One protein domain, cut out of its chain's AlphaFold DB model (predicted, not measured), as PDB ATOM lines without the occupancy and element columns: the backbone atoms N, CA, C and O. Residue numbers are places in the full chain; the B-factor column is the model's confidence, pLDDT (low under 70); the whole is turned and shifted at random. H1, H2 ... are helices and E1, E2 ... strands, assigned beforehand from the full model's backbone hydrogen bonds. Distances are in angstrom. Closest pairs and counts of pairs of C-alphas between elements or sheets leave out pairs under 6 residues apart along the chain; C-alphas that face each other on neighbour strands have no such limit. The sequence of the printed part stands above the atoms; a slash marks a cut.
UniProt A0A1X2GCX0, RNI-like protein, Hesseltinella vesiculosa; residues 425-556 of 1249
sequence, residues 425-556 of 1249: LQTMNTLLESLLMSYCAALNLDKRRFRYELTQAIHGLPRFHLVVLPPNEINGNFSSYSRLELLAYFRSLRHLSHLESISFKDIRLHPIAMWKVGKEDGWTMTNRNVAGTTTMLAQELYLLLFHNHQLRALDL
ATOM      1  N   LEU A 425     -54.836   8.561   1.788       83.50
ATOM      2  CA  LEU A 425     -53.455   9.049   1.908       83.50
ATOM      3  C   LEU A 425     -53.132   9.602   3.307       83.50
ATOM      4  O   LEU A 425     -52.059   9.323   3.840       83.50
ATOM      5  N   GLN A 426     -54.061  10.336   3.928       85.38
ATOM      6  CA  GLN A 426     -53.847  10.887   5.268       85.38
ATOM      7  C   GLN A 426     -53.815   9.772   6.319       85.38
ATOM      8  O   GLN A 426     -52.909   9.755   7.150       85.38
ATOM      9  N   THR A 427     -54.748   8.812   6.248       85.25
ATOM     10  CA  THR A 427     -54.745   7.619   7.114       85.25
ATOM     11  C   THR A 427     -53.435   6.839   6.969       85.25
ATOM     12  O   THR A 427     -52.802   6.511   7.974       85.25
ATOM     13  N   MET A 428     -52.988   6.612   5.730       85.81
ATOM     14  CA  MET A 428     -51.750   5.896   5.416       85.81
ATOM     15  C   MET A 428     -50.509   6.601   5.989       85.81
ATOM     16  O   MET A 428     -49.693   5.952   6.646       85.81
ATOM     17  N   ASN A 429     -50.392   7.927   5.833       87.88
ATOM     18  CA  ASN A 429     -49.294   8.677   6.447       87.88
ATOM     19  C   ASN A 429     -49.351   8.624   7.983       87.88
ATOM     20  O   ASN A 429     -48.325   8.388   8.611       87.88
ATOM     21  N   THR A 430     -50.526   8.777   8.609       87.81
ATOM     22  CA  THR A 430     -50.623   8.704  10.082       87.81
ATOM     23  C   THR A 430     -50.247   7.331  10.647       87.81
ATOM     24  O   THR A 430     -49.654   7.264  11.723       87.81
ATOM     25  N   LEU A 431     -50.525   6.244   9.914       87.38
ATOM     26  CA  LEU A 431     -50.107   4.891  10.288       87.38
ATOM     27  C   LEU A 431     -48.579   4.737  10.198       87.38
ATOM     28  O   LEU A 431     -47.949   4.319  11.170       87.38
ATOM     29  N   LEU A 432     -47.977   5.147   9.075       89.94
ATOM     30  CA  LEU A 432     -46.521   5.158   8.894       89.94
ATOM     31  C   LEU A 432     -45.821   6.030   9.952       89.94
ATOM     32  O   LEU A 432     -44.827   5.600  10.533       89.94
ATOM     33  N   GLU A 433     -46.349   7.215  10.263       89.12
ATOM     34  CA  GLU A 433     -45.780   8.083  11.298       89.12
ATOM     35  C   GLU A 433     -45.823   7.462  12.698       89.12
ATOM     36  O   GLU A 433     -44.866   7.649  13.451       89.12
ATOM     37  N   SER A 434     -46.887   6.728  13.042       87.50
ATOM     38  CA  SER A 434     -47.029   6.031  14.330       87.50
ATOM     39  C   SER A 434     -46.058   4.850  14.456       87.50
ATOM     40  O   SER A 434     -45.331   4.719  15.445       87.50
ATOM     41  N   LEU A 435     -45.956   4.028  13.408       90.06
ATOM     42  CA  LEU A 435     -45.011   2.909  13.350       90.06
ATOM     43  C   LEU A 435     -43.559   3.397  13.403       90.06
ATOM     44  O   LEU A 435     -42.749   2.878  14.172       90.06
ATOM     45  N   LEU A 436     -43.240   4.465  12.669       91.69
ATOM     46  CA  LEU A 436     -41.898   5.034  12.671       91.69
ATOM     47  C   LEU A 436     -41.559   5.708  14.010       91.69
ATOM     48  O   LEU A 436     -40.432   5.584  14.485       91.69
ATOM     49  N   MET A 437     -42.518   6.375  14.664       89.31
ATOM     50  CA  MET A 437     -42.342   6.917  16.023       89.31
ATOM     51  C   MET A 437     -42.083   5.817  17.059       89.31
ATOM     52  O   MET A 437     -41.190   5.969  17.897       89.31
ATOM     53  N   SER A 438     -42.816   4.704  16.997       89.31
ATOM     54  CA  SER A 438     -42.674   3.594  17.945       89.31
ATOM     55  C   SER A 438     -41.395   2.778  17.731       89.31
ATOM     56  O   SER A 438     -40.718   2.459  18.715       89.31
ATOM     57  N   TYR A 439     -40.967   2.540  16.485       91.12
ATOM     58  CA  TYR A 439     -39.640   1.969  16.219       91.12
ATOM     59  C   TYR A 439     -38.499   2.934  16.587       91.12
ATOM     60  O   TYR A 439     -37.531   2.493  17.210       91.12
ATOM     61  N   CYS A 440     -38.625   4.246  16.342       90.81
ATOM     62  CA  CYS A 440     -37.662   5.243  16.834       90.81
ATOM     63  C   CYS A 440     -37.555   5.250  18.369       90.81
ATOM     64  O   CYS A 440     -36.448   5.268  18.909       90.81
ATOM     65  N   ALA A 441     -38.679   5.180  19.092       88.25
ATOM     66  CA  ALA A 441     -38.692   5.106  20.556       88.25
ATOM     67  C   ALA A 441     -37.986   3.845  21.085       88.25
ATOM     68  O   ALA A 441     -37.290   3.887  22.106       88.25
ATOM     69  N   ALA A 442     -38.149   2.720  20.384       88.56
ATOM     70  CA  ALA A 442     -37.556   1.442  20.750       88.56
ATOM     71  C   ALA A 442     -36.037   1.423  20.490       88.56
ATOM     72  O   ALA A 442     -35.254   1.144  21.402       88.56
ATOM     73  N   LEU A 443     -35.622   1.832  19.288       88.31
ATOM     74  CA  LEU A 443     -34.224   1.882  18.834       88.31
ATOM     75  C   LEU A 443     -33.433   3.094  19.373       88.31
ATOM     76  O   LEU A 443     -32.218   3.142  19.212       88.31
ATOM     77  N   ASN A 444     -34.097   4.031  20.064       87.06
ATOM     78  CA  ASN A 444     -33.532   5.264  20.630       87.06
ATOM     79  C   ASN A 444     -33.021   6.268  19.570       87.06
ATOM     80  O   ASN A 444     -31.914   6.798  19.679       87.06
ATOM     81  N   LEU A 445     -33.847   6.521  18.553       88.81
ATOM     82  CA  LEU A 445     -33.545   7.353  17.383       88.81
ATOM     83  C   LEU A 445     -34.392   8.636  17.378       88.81
ATOM     84  O   LEU A 445     -35.499   8.657  17.921       88.81
ATOM     85  N   ASP A 446     -33.903   9.701  16.736       86.81
ATOM     86  CA  ASP A 446     -34.686  10.927  16.536       86.81
ATOM     87  C   ASP A 446     -35.484  10.853  15.224       86.81
ATOM     88  O   ASP A 446     -34.911  10.910  14.133       86.81
ATOM     89  N   LYS A 447     -36.821  10.801  15.329       87.31
ATOM     90  CA  LYS A 447     -37.761  10.815  14.191       87.31
ATOM     91  C   LYS A 447     -37.539  12.009  13.250       87.31
ATOM     92  O   LYS A 447     -37.915  11.930  12.088       87.31
ATOM     93  N   ARG A 448     -36.900  13.098  13.704       86.69
ATOM     94  CA  ARG A 448     -36.530  14.242  12.855       86.69
ATOM     95  C   ARG A 448     -35.508  13.901  11.765       86.69
ATOM     96  O   ARG A 448     -35.542  14.569  10.738       86.69
ATOM     97  N   ARG A 449     -34.625  12.900  11.944       86.44
ATOM     98  CA  ARG A 449     -33.652  12.507  10.896       86.44
ATOM     99  C   ARG A 449     -34.317  11.868   9.680       86.44
ATOM    100  O   ARG A 449     -33.745  11.912   8.600       86.44
ATOM    101  N   PHE A 450     -35.509  11.307   9.848       90.69
ATOM    102  CA  PHE A 450     -36.209  10.534   8.833       90.69
ATOM    103  C   PHE A 450     -36.943  11.450   7.851       90.69
ATOM    104  O   PHE A 450     -37.711  12.324   8.260       90.69
ATOM    105  N   ARG A 451     -36.746  11.216   6.552       88.81
ATOM    106  CA  ARG A 451     -37.499  11.855   5.467       88.81
ATOM    107  C   ARG A 451     -38.042  10.812   4.497       88.81
ATOM    108  O   ARG A 451     -37.366   9.844   4.154       88.81
ATOM    109  N   TYR A 452     -39.267  11.017   4.043       93.06
ATOM    110  CA  TYR A 452     -39.885  10.224   2.991       93.06
ATOM    111  C   TYR A 452     -40.954  11.058   2.289       93.06
ATOM    112  O   TYR A 452     -41.492  12.003   2.867       93.06
ATOM    113  N   GLU A 453     -41.289  10.669   1.066       90.19
ATOM    114  CA  GLU A 453     -42.465  11.140   0.345       90.19
ATOM    115  C   GLU A 453     -43.412   9.961   0.128       90.19
ATOM    116  O   GLU A 453     -42.992   8.876  -0.275       90.19
ATOM    117  N   LEU A 454     -44.693  10.170   0.432       90.81
ATOM    118  CA  LEU A 454     -45.762   9.196   0.236       90.81
ATOM    119  C   LEU A 454     -46.778   9.798  -0.734       90.81
ATOM    120  O   LEU A 454     -47.393  10.822  -0.433       90.81
ATOM    121  N   THR A 455     -46.974   9.158  -1.883       86.62
ATOM    122  CA  THR A 455     -47.952   9.583  -2.894       86.62
ATOM    123  C   THR A 455     -48.960   8.469  -3.170       86.62
ATOM    124  O   THR A 455     -48.683   7.290  -2.960       86.62
ATOM    125  N   GLN A 456     -50.171   8.834  -3.596       83.44
ATOM    126  CA  GLN A 456     -51.212   7.871  -3.964       83.44
ATOM    127  C   GLN A 456     -51.089   7.540  -5.455       83.44
ATOM    128  O   GLN A 456     -51.172   8.445  -6.282       83.44
ATOM    129  N   ALA A 457     -50.919   6.258  -5.785       70.19
ATOM    130  CA  ALA A 457     -50.621   5.783  -7.140       70.19
ATOM    131  C   ALA A 457     -51.740   6.107  -8.144       70.19
ATOM    132  O   ALA A 457     -51.494   6.561  -9.259       70.19
ATOM    133  N   ILE A 458     -52.993   5.895  -7.726       72.06
ATOM    134  CA  ILE A 458     -54.195   6.179  -8.514       72.06
ATOM    135  C   ILE A 458     -55.221   6.838  -7.593       72.06
ATOM    136  O   ILE A 458     -55.578   6.285  -6.549       72.06
ATOM    137  N   HIS A 459     -55.722   8.017  -7.974       64.50
ATOM    138  CA  HIS A 459     -56.738   8.734  -7.202       64.50
ATOM    139  C   HIS A 459     -57.980   7.861  -6.957       64.50
ATOM    140  O   HIS A 459     -58.670   7.461  -7.890       64.50
ATOM    141  N   GLY A 460     -58.268   7.595  -5.682       60.28
ATOM    142  CA  GLY A 460     -59.426   6.809  -5.241       60.28
ATOM    143  C   GLY A 460     -59.143   5.330  -4.956       60.28
ATOM    144  O   GLY A 460     -59.953   4.705  -4.278       60.28
ATOM    145  N   LEU A 461     -57.996   4.780  -5.377       69.75
ATOM    146  CA  LEU A 461     -57.584   3.414  -5.023       69.75
ATOM    147  C   LEU A 461     -56.598   3.415  -3.840       69.75
ATOM    148  O   LEU A 461     -55.774   4.329  -3.737       69.75
ATOM    149  N   PRO A 462     -56.639   2.414  -2.942       74.94
ATOM    150  CA  PRO A 462     -55.758   2.339  -1.778       74.94
ATOM    151  C   PRO A 462     -54.391   1.748  -2.165       74.94
ATOM    152  O   PRO A 462     -54.011   0.682  -1.694       74.94
ATOM    153  N   ARG A 463     -53.665   2.427  -3.059       81.75
ATOM    154  CA  ARG A 463     -52.303   2.067  -3.473       81.75
ATOM    155  C   ARG A 463     -51.383   3.272  -3.397       81.75
ATOM    156  O   ARG A 463     -51.779   4.378  -3.777       81.75
ATOM    157  N   PHE A 464     -50.164   3.052  -2.918       86.25
ATOM    158  CA  PHE A 464     -49.226   4.132  -2.616       86.25
ATOM    159  C   PHE A 464     -47.812   3.853  -3.119       86.25
ATOM    160  O   PHE A 464     -47.351   2.712  -3.122       86.25
ATOM    161  N   HIS A 465     -47.116   4.922  -3.489       88.38
ATOM    162  CA  HIS A 465     -45.688   4.924  -3.772       88.38
ATOM    163  C   HIS A 465     -44.969   5.620  -2.617       88.38
ATOM    164  O   HIS A 465     -45.366   6.721  -2.221       88.38
ATOM    165  N   LEU A 466     -43.922   4.992  -2.084       93.06
ATOM    166  CA  LEU A 466     -43.079   5.570  -1.041       93.06
ATOM    167  C   LEU A 466     -41.644   5.742  -1.541       93.06
ATOM    168  O   LEU A 466     -41.024   4.790  -2.012       93.06
ATOM    169  N   VAL A 467     -41.105   6.949  -1.386       90.81
ATOM    170  CA  VAL A 467     -39.700   7.273  -1.662       90.81
ATOM    171  C   VAL A 467     -39.031   7.651  -0.347       90.81
ATOM    172  O   VAL A 467     -39.473   8.579   0.330       90.81
ATOM    173  N   VAL A 468     -37.975   6.936   0.037       90.44
ATOM    174  CA  VAL A 468     -37.119   7.316   1.166       90.44
ATOM    175  C   VAL A 468     -36.142   8.383   0.687       90.44
ATOM    176  O   VAL A 468     -35.436   8.186  -0.295       90.44
ATOM    177  N   LEU A 469     -36.096   9.516   1.385       88.50
ATOM    178  CA  LEU A 469     -35.196  10.623   1.062       88.50
ATOM    179  C   LEU A 469     -33.968  10.616   1.988       88.50
ATOM    180  O   LEU A 469     -34.061  10.081   3.099       88.50
ATOM    181  N   PRO A 470     -32.844  11.250   1.597       86.06
ATOM    182  CA  PRO A 470     -31.672  11.415   2.459       86.06
ATOM    183  C   PRO A 470     -32.010  12.018   3.836       86.06
ATOM    184  O   PRO A 470     -32.957  12.807   3.942       86.06
ATOM    185  N   PRO A 471     -31.256  11.671   4.897       87.50
ATOM    186  CA  PRO A 471     -31.562  12.096   6.259       87.50
ATOM    187  C   PRO A 471     -31.496  13.615   6.437       87.50
ATOM    188  O   PRO A 471     -30.681  14.296   5.814       87.50
ATOM    189  N   ASN A 472     -32.296  14.146   7.365       81.62
ATOM    190  CA  ASN A 472     -32.061  15.495   7.881       81.62
ATOM    191  C   ASN A 472     -30.752  15.554   8.677       81.62
ATOM    192  O   ASN A 472     -30.424  14.644   9.451       81.62
ATOM    193  N   GLU A 473     -30.060  16.683   8.545       76.75
ATOM    194  CA  GLU A 473     -28.965  17.041   9.434       76.75
ATOM    195  C   GLU A 473     -29.489  17.232  10.863       76.75
ATOM    196  O   GLU A 473     -30.438  17.979  11.107       76.75
ATOM    197  N   ILE A 474     -28.842  16.571  11.821       70.06
ATOM    198  CA  ILE A 474     -28.940  16.900  13.243       70.06
ATOM    199  C   ILE A 474     -27.526  16.804  13.811       70.06
ATOM    200  O   ILE A 474     -26.825  15.819  13.567       70.06
ATOM    201  N   ASN A 475     -27.108  17.826  14.562       62.81
ATOM    202  CA  ASN A 475     -25.788  17.918  15.196       62.81
ATOM    203  C   ASN A 475     -24.608  17.711  14.209       62.81
ATOM    204  O   ASN A 475     -23.660  17.001  14.540       62.81
ATOM    205  N   GLY A 476     -24.674  18.270  12.992       56.69
ATOM    206  CA  GLY A 476     -23.608  18.163  11.985       56.69
ATOM    207  C   GLY A 476     -23.567  16.857  11.176       56.69
ATOM    208  O   GLY A 476     -22.734  16.728  10.281       56.69
ATOM    209  N   ASN A 477     -24.427  15.866  11.458       58.84
ATOM    210  CA  ASN A 477     -24.318  14.544  10.828       58.84
ATOM    211  C   ASN A 477     -25.228  14.350   9.596       58.84
ATOM    212  O   ASN A 477     -26.322  13.777   9.683       58.84
ATOM    213  N   PHE A 478     -24.710  14.748   8.432       61.12
ATOM    214  CA  PHE A 478     -25.285  14.470   7.105       61.12
ATOM    215  C   PHE A 478     -25.022  13.041   6.581       61.12
ATOM    216  O   PHE A 478     -25.670  12.610   5.632       61.12
ATOM    217  N   SER A 479     -24.042  12.321   7.141       65.31
ATOM    218  CA  SER A 479     -23.239  11.335   6.385       65.31
ATOM    219  C   SER A 479     -23.991  10.134   5.787       65.31
ATOM    220  O   SER A 479     -23.596   9.637   4.735       65.31
ATOM    221  N   SER A 480     -25.027   9.626   6.465       82.88
ATOM    222  CA  SER A 480     -25.977   8.601   5.984       82.88
ATOM    223  C   SER A 480     -27.027   8.273   7.063       82.88
ATOM    224  O   SER A 480     -26.968   8.789   8.190       82.88
ATOM    225  N   TYR A 481     -27.994   7.407   6.733       87.75
ATOM    226  CA  TYR A 481     -28.748   6.653   7.739       87.75
ATOM    227  C   TYR A 481     -27.868   5.543   8.327       87.75
ATOM    228  O   TYR A 481     -27.212   4.793   7.604       87.75
ATOM    229  N   SER A 482     -27.882   5.408   9.648       88.50
ATOM    230  CA  SER A 482     -27.226   4.317  10.365       88.50
ATOM    231  C   SER A 482     -27.990   2.995  10.228       88.50
ATOM    232  O   SER A 482     -29.177   2.964   9.890       88.50
ATOM    233  N   ARG A 483     -27.335   1.879  10.582       88.31
ATOM    234  CA  ARG A 483     -27.932   0.529  10.543       88.31
ATOM    235  C   ARG A 483     -29.258   0.414  11.315       88.31
ATOM    236  O   ARG A 483     -30.131  -0.346  10.910       88.31
ATOM    237  N   LEU A 484     -29.412   1.173  12.407       89.81
ATOM    238  CA  LEU A 484     -30.623   1.169  13.237       89.81
ATOM    239  C   LEU A 484     -31.747   2.012  12.615       89.81
ATOM    240  O   LEU A 484     -32.914   1.657  12.740       89.81
ATOM    241  N   GLU A 485     -31.419   3.097  11.913       91.50
ATOM    242  CA  GLU A 485     -32.410   3.933  11.221       91.50
ATOM    243  C   GLU A 485     -32.955   3.229   9.975       91.50
ATOM    244  O   GLU A 485     -34.164   3.222   9.754       91.50
ATOM    245  N   LEU A 486     -32.094   2.532   9.227       90.56
ATOM    246  CA  LEU A 486     -32.528   1.642   8.145       90.56
ATOM    247  C   LEU A 486     -33.415   0.504   8.678       90.56
ATOM    248  O   LEU A 486     -34.469   0.233   8.105       90.56
ATOM    249  N   LEU A 487     -33.058  -0.105   9.819       90.62
ATOM    250  CA  LEU A 487     -33.902  -1.111  10.476       90.62
ATOM    251  C   LEU A 487     -35.278  -0.545  10.874       90.62
ATOM    252  O   LEU A 487     -36.287  -1.228  10.700       90.62
ATOM    253  N   ALA A 488     -35.342   0.698  11.364       91.56
ATOM    254  CA  ALA A 488     -36.601   1.368  11.691       91.56
ATOM    255  C   ALA A 488     -37.483   1.603  10.450       91.56
ATOM    256  O   ALA A 488     -38.697   1.404  10.535       91.56
ATOM    257  N   TYR A 489     -36.897   1.952   9.294       92.44
ATOM    258  CA  TYR A 489     -37.627   2.004   8.020       92.44
ATOM    259  C   TYR A 489     -38.195   0.633   7.649       92.44
ATOM    260  O   TYR A 489     -39.414   0.496   7.576       92.44
ATOM    261  N   PHE A 490     -37.355  -0.395   7.466       89.56
ATOM    262  CA  PHE A 490     -37.828  -1.717   7.030       89.56
ATOM    263  C   PHE A 490     -38.886  -2.304   7.975       89.56
ATOM    264  O   PHE A 490     -39.926  -2.785   7.518       89.56
ATOM    265  N   ARG A 491     -38.692  -2.180   9.296       88.19
ATOM    266  CA  ARG A 491     -39.665  -2.662  10.289       88.19
ATOM    267  C   ARG A 491     -40.947  -1.844  10.370       88.19
ATOM    268  O   ARG A 491     -41.943  -2.394  10.825       88.19
ATOM    269  N   SER A 492     -40.958  -0.596   9.903       90.50
ATOM    270  CA  SER A 492     -42.200   0.164   9.706       90.50
ATOM    271  C   SER A 492     -42.904  -0.261   8.413       90.50
ATOM    272  O   SER A 492     -44.103  -0.520   8.429       90.50
ATOM    273  N   LEU A 493     -42.157  -0.391   7.309       89.31
ATOM    274  CA  LEU A 493     -42.677  -0.685   5.966       89.31
ATOM    275  C   LEU A 493     -43.252  -2.106   5.820       89.31
ATOM    276  O   LEU A 493     -44.210  -2.300   5.075       89.31
ATOM    277  N   ARG A 494     -42.731  -3.099   6.556       84.88
ATOM    278  CA  ARG A 494     -43.255  -4.483   6.540       84.88
ATOM    279  C   ARG A 494     -44.716  -4.617   7.003       84.88
ATOM    280  O   ARG A 494     -45.324  -5.644   6.754       84.88
ATOM    281  N   HIS A 495     -45.275  -3.598   7.664       83.00
ATOM    282  CA  HIS A 495     -46.653  -3.601   8.179       83.00
ATOM    283  C   HIS A 495     -47.660  -2.880   7.256       83.00
ATOM    284  O   HIS A 495     -48.797  -2.644   7.662       83.00
ATOM    285  N   LEU A 496     -47.257  -2.465   6.045       84.62
ATOM    286  CA  LEU A 496     -47.997  -1.508   5.203       84.62
ATOM    287  C   LEU A 496     -48.463  -2.118   3.872       84.62
ATOM    288  O   LEU A 496     -48.080  -1.656   2.797       84.62
ATOM    289  N   SER A 497     -49.373  -3.093   3.956       78.69
ATOM    290  CA  SER A 497     -49.875  -3.961   2.864       78.69
ATOM    291  C   SER A 497     -50.527  -3.290   1.634       78.69
ATOM    292  O   SER A 497     -51.069  -3.978   0.767       78.69
ATOM    293  N   HIS A 498     -50.479  -1.959   1.541       84.12
ATOM    294  CA  HIS A 498     -51.045  -1.119   0.478       84.12
ATOM    295  C   HIS A 498     -49.971  -0.364  -0.341       84.12
ATOM    296  O   HIS A 498     -50.296   0.492  -1.169       84.12
ATOM    297  N   LEU A 499     -48.683  -0.645  -0.113       84.88
ATOM    298  CA  LEU A 499     -47.580  -0.104  -0.912       84.88
ATOM    299  C   LEU A 499     -47.489  -0.828  -2.268       84.88
ATOM    300  O   LEU A 499     -47.297  -2.038  -2.316       84.88
ATOM    301  N   GLU A 500     -47.600  -0.074  -3.365       86.19
ATOM    302  CA  GLU A 500     -47.401  -0.555  -4.744       86.19
ATOM    303  C   GLU A 500     -45.956  -0.335  -5.218       86.19
ATOM    304  O   GLU A 500     -45.441  -1.124  -6.012       86.19
ATOM    305  N   SER A 501     -45.261   0.683  -4.692       87.25
ATOM    306  CA  SER A 501     -43.807   0.802  -4.856       87.25
ATOM    307  C   SER A 501     -43.085   1.344  -3.625       87.25
ATOM    308  O   SER A 501     -43.638   2.125  -2.845       87.25
ATOM    309  N   ILE A 502     -41.822   0.937  -3.487       90.06
ATOM    310  CA  ILE A 502     -40.876   1.442  -2.490       90.06
ATOM    311  C   ILE A 502     -39.563   1.773  -3.206       90.06
ATOM    312  O   ILE A 502     -39.020   0.938  -3.931       90.06
ATOM    313  N   SER A 503     -39.046   2.980  -2.984       89.50
ATOM    314  CA  SER A 503     -37.733   3.412  -3.462       89.50
ATOM    315  C   SER A 503     -36.820   3.801  -2.300       89.50
ATOM    316  O   SER A 503     -37.167   4.646  -1.474       89.50
ATOM    317  N   PHE A 504     -35.639   3.189  -2.280       86.81
ATOM    318  CA  PHE A 504     -34.465   3.553  -1.486       86.81
ATOM    319  C   PHE A 504     -33.366   4.151  -2.384       86.81
ATOM    320  O   PHE A 504     -32.184   4.055  -2.057       86.81
ATOM    321  N   LYS A 505     -33.741   4.745  -3.528       81.81
ATOM    322  CA  LYS A 505     -32.786   5.347  -4.460       81.81
ATOM    323  C   LYS A 505     -31.884   6.362  -3.743       81.81
ATOM    324  O   LYS A 505     -32.363   7.184  -2.966       81.81
ATOM    325  N   ASP A 506     -30.584   6.296  -4.027       78.56
ATOM    326  CA  ASP A 506     -29.530   7.134  -3.436       78.56
ATOM    327  C   ASP A 506     -29.361   6.976  -1.904       78.56
ATOM    328  O   ASP A 506     -28.647   7.747  -1.254       78.56
ATOM    329  N   ILE A 507     -29.949   5.932  -1.300       83.81
ATOM    330  CA  ILE A 507     -29.775   5.599   0.119       83.81
ATOM    331  C   ILE A 507     -28.722   4.497   0.290       83.81
ATOM    332  O   ILE A 507     -28.886   3.366  -0.157       83.81
ATOM    333  N   ARG A 508     -27.641   4.795   1.023       79.38
ATOM    334  CA  ARG A 508     -26.563   3.829   1.310       79.38
ATOM    335  C   ARG A 508     -27.050   2.693   2.230       79.38
ATOM    336  O   ARG A 508     -27.016   2.835   3.449       79.38
ATOM    337  N   LEU A 509     -27.442   1.544   1.667       82.25
ATOM    338  CA  LEU A 509     -27.905   0.362   2.425       82.25
ATOM    339  C   LEU A 509     -26.777  -0.473   3.075       82.25
ATOM    340  O   LEU A 509     -27.038  -1.356   3.895       82.25
ATOM    341  N   HIS A 510     -25.512  -0.175   2.768       78.12
ATOM    342  CA  HIS A 510     -24.326  -0.870   3.293       78.12
ATOM    343  C   HIS A 510     -24.306  -1.095   4.834       78.12
ATOM    344  O   HIS A 510     -23.983  -2.210   5.254       78.12
ATOM    345  N   PRO A 511     -24.718  -0.142   5.708       81.75
ATOM    346  CA  PRO A 511     -24.676  -0.334   7.165       81.75
ATOM    347  C   PRO A 511     -25.574  -1.460   7.702       81.75
ATOM    348  O   PRO A 511     -25.263  -2.029   8.749       81.75
ATOM    349  N   ILE A 512     -26.683  -1.780   7.022       81.94
ATOM    350  CA  ILE A 512     -27.560  -2.912   7.374       81.94
ATOM    351  C   ILE A 512     -27.206  -4.183   6.579       81.94
ATOM    352  O   ILE A 512     -27.408  -5.287   7.082       81.94
ATOM    353  N   ALA A 513     -26.590  -4.047   5.397       75.25
ATOM    354  CA  ALA A 513     -26.053  -5.174   4.629       75.25
ATOM    355  C   ALA A 513     -24.904  -5.900   5.354       75.25
ATOM    356  O   ALA A 513     -24.884  -7.126   5.392       75.25
ATOM    357  N   MET A 514     -23.974  -5.174   5.989       76.69
ATOM    358  CA  MET A 514     -22.879  -5.801   6.752       76.69
ATOM    359  C   MET A 514     -23.314  -6.410   8.099       76.69
ATOM    360  O   MET A 514     -22.535  -7.117   8.743       76.69
ATOM    361  N   TRP A 515     -24.534  -6.139   8.569       80.81
ATOM    362  CA  TRP A 515     -24.996  -6.599   9.878       80.81
ATOM    363  C   TRP A 515     -25.449  -8.062   9.798       80.81
ATOM    364  O   TRP A 515     -26.571  -8.357   9.391       80.81
ATOM    365  N   LYS A 516     -24.568  -8.990  10.187       78.69
ATOM    366  CA  LYS A 516     -24.873 -10.429  10.248       78.69
ATOM    367  C   LYS A 516     -25.924 -10.743  11.323       78.69
ATOM    368  O   LYS A 516     -25.903 -10.150  12.403       78.69
ATOM    369  N   VAL A 517     -26.813 -11.695  11.038       73.44
ATOM    370  CA  VAL A 517     -27.800 -12.217  12.006       73.44
ATOM    371  C   VAL A 517     -27.069 -13.095  13.032       73.44
ATOM    372  O   VAL A 517     -26.292 -13.966  12.641       73.44
ATOM    373  N   GLY A 518     -27.276 -12.882  14.337       66.94
ATOM    374  CA  GLY A 518     -26.474 -13.530  15.385       66.94
ATOM    375  C   GLY A 518     -27.225 -13.804  16.690       66.94
ATOM    376  O   GLY A 518     -28.448 -13.719  16.753       66.94
ATOM    377  N   LYS A 519     -26.481 -14.168  17.744       63.06
ATOM    378  CA  LYS A 519     -27.024 -14.382  19.103       63.06
ATOM    379  C   LYS A 519     -26.713 -13.244  20.085       63.06
ATOM    380  O   LYS A 519     -27.389 -13.128  21.098       63.06
ATOM    381  N   GLU A 520     -25.736 -12.394  19.767       64.94
ATOM    382  CA  GLU A 520     -25.221 -11.352  20.674       64.94
ATOM    383  C   GLU A 520     -26.029 -10.039  20.660       64.94
ATOM    384  O   GLU A 520     -25.859  -9.195  21.538       64.94
ATOM    385  N   ASP A 521     -26.891  -9.839  19.657       75.38
ATOM    386  CA  ASP A 521     -27.656  -8.604  19.447       75.38
ATOM    387  C   ASP A 521     -29.160  -8.913  19.441       75.38
ATOM    388  O   ASP A 521     -29.669  -9.607  18.551       75.38
ATOM    389  N   GLY A 522     -29.877  -8.398  20.446       70.88
ATOM    390  CA  GLY A 522     -31.290  -8.716  20.682       70.88
ATOM    391  C   GLY A 522     -32.212  -8.395  19.501       70.88
ATOM    392  O   GLY A 522     -33.176  -9.125  19.260       70.88
ATOM    393  N   TRP A 523     -31.891  -7.376  18.693       80.25
ATOM    394  CA  TRP A 523     -32.687  -7.039  17.507       80.25
ATOM    395  C   TRP A 523     -32.649  -8.137  16.444       80.25
ATOM    396  O   TRP A 523     -33.655  -8.366  15.766       80.25
ATOM    397  N   THR A 524     -31.533  -8.865  16.360       73.06
ATOM    398  CA  THR A 524     -31.351  -9.990  15.431       73.06
ATOM    399  C   THR A 524     -32.028 -11.282  15.914       73.06
ATOM    400  O   THR A 524     -32.315 -12.151  15.100       73.06
ATOM    401  N   MET A 525     -32.379 -11.386  17.205       63.56
ATOM    402  CA  MET A 525     -33.096 -12.547  17.761       63.56
ATOM    403  C   MET A 525     -34.626 -12.466  17.620       63.56
ATOM    404  O   MET A 525     -35.299 -13.492  17.713       63.56
ATOM    405  N   THR A 526     -35.189 -11.264  17.426       58.44
ATOM    406  CA  THR A 526     -36.655 -11.044  17.415       58.44
ATOM    407  C   THR A 526     -37.401 -11.805  16.318       58.44
ATOM    408  O   THR A 526     -38.477 -12.326  16.588       58.44
ATOM    409  N   ASN A 527     -36.820 -11.932  15.124       57.94
ATOM    410  CA  ASN A 527     -37.302 -12.851  14.097       57.94
ATOM    411  C   ASN A 527     -36.279 -13.998  14.026       57.94
ATOM    412  O   ASN A 527     -35.191 -13.803  13.483       57.94
ATOM    413  N   ARG A 528     -36.583 -15.183  14.585       53.75
ATOM    414  CA  ARG A 528     -35.737 -16.375  14.358       53.75
ATOM    415  C   ARG A 528     -35.584 -16.563  12.851       53.75
ATOM    416  O   ARG A 528     -36.578 -16.453  12.147       53.75
ATOM    417  N   ASN A 529     -34.369 -16.835  12.380       56.00
ATOM    418  CA  ASN A 529     -33.998 -16.795  10.964       56.00
ATOM    419  C   ASN A 529     -34.748 -17.841  10.107       56.00
ATOM    420  O   ASN A 529     -34.209 -18.905   9.802       56.00
ATOM    421  N   VAL A 530     -35.998 -17.533   9.737       53.84
ATOM    422  CA  VAL A 530     -36.958 -18.410   9.029       53.84
ATOM    423  C   VAL A 530     -36.406 -18.887   7.682       53.84
ATOM    424  O   VAL A 530     -36.769 -19.947   7.182       53.84
ATOM    425  N   ALA A 531     -35.512 -18.081   7.119       53.19
ATOM    426  CA  ALA A 531     -35.045 -18.122   5.746       53.19
ATOM    427  C   ALA A 531     -33.567 -18.557   5.611       53.19
ATOM    428  O   ALA A 531     -33.052 -18.672   4.502       53.19
ATOM    429  N   GLY A 532     -32.848 -18.782   6.720       60.00
ATOM    430  CA  GLY A 532     -31.406 -19.087   6.690       60.00
ATOM    431  C   GLY A 532     -30.524 -17.940   6.166       60.00
ATOM    432  O   GLY A 532     -29.394 -18.168   5.747       60.00
ATOM    433  N   THR A 533     -31.035 -16.708   6.181       64.81
ATOM    434  CA  THR A 533     -30.356 -15.506   5.676       64.81
ATOM    435  C   THR A 533     -29.093 -15.158   6.466       64.81
ATOM    436  O   THR A 533     -29.030 -15.329   7.683       64.81
ATOM    437  N   THR A 534     -28.071 -14.637   5.790       68.38
ATOM    438  CA  THR A 534     -26.784 -14.283   6.413       68.38
ATOM    439  C   THR A 534     -26.771 -12.875   7.022       68.38
ATOM    440  O   THR A 534     -26.028 -12.631   7.977       68.38
ATOM    441  N   THR A 535     -27.591 -11.950   6.511       76.44
ATOM    442  CA  THR A 535     -27.564 -10.517   6.858       76.44
ATOM    443  C   THR A 535     -28.939  -9.966   7.239       76.44
ATOM    444  O   THR A 535     -29.979 -10.465   6.813       76.44
ATOM    445  N   MET A 536     -28.960  -8.896   8.036       81.56
ATOM    446  CA  MET A 536     -30.196  -8.221   8.442       81.56
ATOM    447  C   MET A 536     -30.926  -7.574   7.262       81.56
ATOM    448  O   MET A 536     -32.153  -7.572   7.254       81.56
ATOM    449  N   LEU A 537     -30.206  -7.079   6.245       82.00
ATOM    450  CA  LEU A 537     -30.839  -6.577   5.021       82.00
ATOM    451  C   LEU A 537     -31.615  -7.692   4.303       82.00
ATOM    452  O   LEU A 537     -32.766  -7.482   3.937       82.00
ATOM    453  N   ALA A 538     -31.024  -8.885   4.172       74.56
ATOM    454  CA  ALA A 538     -31.690 -10.055   3.605       74.56
ATOM    455  C   ALA A 538     -32.959 -10.429   4.388       74.56
ATOM    456  O   ALA A 538     -34.036 -10.585   3.813       74.56
ATOM    457  N   GLN A 539     -32.841 -10.532   5.718       78.94
ATOM    458  CA  GLN A 539     -33.942 -10.945   6.584       78.94
ATOM    459  C   GLN A 539     -35.107  -9.947   6.566       78.94
ATOM    460  O   GLN A 539     -36.265 -10.362   6.525       78.94
ATOM    461  N   GLU A 540     -34.824  -8.645   6.601       84.12
ATOM    462  CA  GLU A 540     -35.864  -7.612   6.609       84.12
ATOM    463  C   GLU A 540     -36.445  -7.363   5.204       84.12
ATOM    464  O   GLU A 540     -37.628  -7.049   5.110       84.12
ATOM    465  N   LEU A 541     -35.694  -7.585   4.111       80.25
ATOM    466  CA  LEU A 541     -36.244  -7.594   2.743       80.25
ATOM    467  C   LEU A 541     -37.146  -8.806   2.481       80.25
ATOM    468  O   LEU A 541     -38.220  -8.639   1.905       80.25
ATOM    469  N   TYR A 542     -36.763 -10.001   2.942       78.00
ATOM    470  CA  TYR A 542     -37.637 -11.179   2.898       78.00
ATOM    471  C   TYR A 542     -38.954 -10.903   3.628       78.00
ATOM    472  O   TYR A 542     -40.027 -11.123   3.074       78.00
ATOM    473  N   LEU A 543     -38.886 -10.342   4.841       79.50
ATOM    474  CA  LEU A 543     -40.080  -9.975   5.604       79.50
ATOM    475  C   LEU A 543     -40.876  -8.844   4.931       79.50
ATOM    476  O   LEU A 543     -42.102  -8.893   4.956       79.50
ATOM    477  N   LEU A 544     -40.219  -7.862   4.305       83.69
ATOM    478  CA  LEU A 544     -40.881  -6.792   3.554       83.69
ATOM    479  C   LEU A 544     -41.687  -7.348   2.373       83.69
ATOM    480  O   LEU A 544     -42.833  -6.946   2.197       83.69
ATOM    481  N   LEU A 545     -41.110  -8.264   1.591       78.50
ATOM    482  CA  LEU A 545     -41.768  -8.892   0.441       78.50
ATOM    483  C   LEU A 545     -42.885  -9.848   0.885       78.50
ATOM    484  O   LEU A 545     -43.998  -9.767   0.374       78.50
ATOM    485  N   PHE A 546     -42.618 -10.693   1.886       77.44
ATOM    486  CA  PHE A 546     -43.561 -11.697   2.393       77.44
ATOM    487  C   PHE A 546     -44.868 -11.095   2.938       77.44
ATOM    488  O   PHE A 546     -45.913 -11.719   2.804       77.44
ATOM    489  N   HIS A 547     -44.830  -9.893   3.529       76.25
ATOM    490  CA  HIS A 547     -46.021  -9.231   4.087       76.25
ATOM    491  C   HIS A 547     -46.703  -8.236   3.123       76.25
ATOM    492  O   HIS A 547     -47.804  -7.767   3.410       76.25
ATOM    493  N   ASN A 548     -46.082  -7.893   1.984       77.50
ATOM    494  CA  ASN A 548     -46.579  -6.865   1.061       77.50
ATOM    495  C   ASN A 548     -46.846  -7.420  -0.348       77.50
ATOM    496  O   ASN A 548     -46.251  -6.973  -1.325       77.50
ATOM    497  N   HIS A 549     -47.814  -8.331  -0.477       76.88
ATOM    498  CA  HIS A 549     -48.227  -8.937  -1.760       76.88
ATOM    499  C   HIS A 549     -48.705  -7.937  -2.846       76.88
ATOM    500  O   HIS A 549     -48.922  -8.331  -3.987       76.88
ATOM    501  N   GLN A 550     -48.904  -6.652  -2.517       76.50
ATOM    502  CA  GLN A 550     -49.230  -5.593  -3.490       76.50
ATOM    503  C   GLN A 550     -47.996  -4.859  -4.051       76.50
ATOM    504  O   GLN A 550     -48.148  -4.025  -4.947       76.50
ATOM    505  N   LEU A 551     -46.789  -5.151  -3.550       81.25
ATOM    506  CA  LEU A 551     -45.558  -4.458  -3.927       81.25
ATOM    507  C   LEU A 551     -45.075  -4.900  -5.316       81.25
ATOM    508  O   LEU A 551     -44.631  -6.029  -5.513       81.25
ATOM    509  N   ARG A 552     -45.141  -3.977  -6.279       80.25
ATOM    510  CA  ARG A 552     -44.890  -4.223  -7.711       80.25
ATOM    511  C   ARG A 552     -43.595  -3.617  -8.228       80.25
ATOM    512  O   ARG A 552     -43.084  -4.059  -9.258       80.25
ATOM    513  N   ALA A 553     -43.067  -2.614  -7.532       82.88
ATOM    514  CA  ALA A 553     -41.790  -2.002  -7.864       82.88
ATOM    515  C   ALA A 553     -40.924  -1.789  -6.620       82.88
ATOM    516  O   ALA A 553     -41.326  -1.095  -5.683       82.88
ATOM    517  N   LEU A 554     -39.720  -2.358  -6.650       85.88
ATOM    518  CA  LEU A 554     -38.694  -2.165  -5.634       85.88
ATOM    519  C   LEU A 554     -37.447  -1.571  -6.296       85.88
ATOM    520  O   LEU A 554     -36.813  -2.201  -7.146       85.88
ATOM    521  N   ASP A 555     -37.124  -0.339  -5.912       83.94
ATOM    522  CA  ASP A 555     -35.956   0.393  -6.399       83.94
ATOM    523  C   ASP A 555     -34.961   0.558  -5.247       83.94
ATOM    524  O   ASP A 555     -35.234   1.274  -4.282       83.94
ATOM    525  N   LEU A 556     -33.834  -0.151  -5.319       83.19
ATOM    526  CA  LEU A 556     -32.781  -0.130  -4.299       83.19
ATOM    527  C   LEU A 556     -31.540   0.656  -4.752       83.19
ATOM    528  O   LEU A 556     -30.537   0.631  -4.041       83.19
TER     529      LEU A 556
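What this domain is: This is residues 425 to 556 of the 1249 residues of the protein "RNI-like protein" of Hesseltinella vesiculosa (UniProt A0A1X2GCX0). A small wall of four strands, E1 to E4, has three helices, H1, H2 and H5, side by side along one side of it, H2 in the middle. Short H3 packs on H2 and H5. The printed part has 132 residues with five named helices and four named strands, along the chain H1 E1 E2 H2 E3 H3 H4 H5 E4; the sheet, order E1 E2 E3 E4, is mixed, and the class is mixed, helices and strands. It is compact, with a radius of gyration of the C-alphas of 14.6 A and spans of 46 by 38 by 25 A.

Where its parts are: The strands are E1, residues 451 to 456, 17.1 A; E2, 464 to 469, 15.9 A; E3, 499 to 503; and E4, 553 to 555, ending at C-alpha 555 (-35.956, 0.393, -6.399). H1, residues 425 to 443, begins at C-alpha 425 (-53.455, 9.049, 1.908) and is 26.6 A long. H2 is 483 to 493, H3 510 to 513, H4 522 to 525, H5 536 to 547.

How they stand to each other: E1 and E2 form an antiparallel hairpin, N 453 to O 467 2.9 A. E2 and E3 are parallel, N 466 to O 501 3.0 A, as are E3 and E4, N 502 to O 553 3.0 A. E2, H2, E3, with a right-handed crossover, and E3, H3 H4 H5, E4 are strand-helix-strand units, parallel neighbour strands with helices between. H1 only grazes the sheet. The hub H2 touches H1, C-alphas of Ser 492 and Leu 435 closest at 5.4 A. H5 touches H2 with residues 540 to 544 alone, C-alphas of Glu 540 and Phe 490 closest at 6.2 A. Every O i to N i+4 pair is within hydrogen-bond range in H1, H2 and H5; H3 and H4 are too short for one.

The domain as a whole: The printed part has no cut. The link E2 to H2 is long. Confidence is low at residues 459 to 461, 475 to 479, 518 to 520 and 525 to 534.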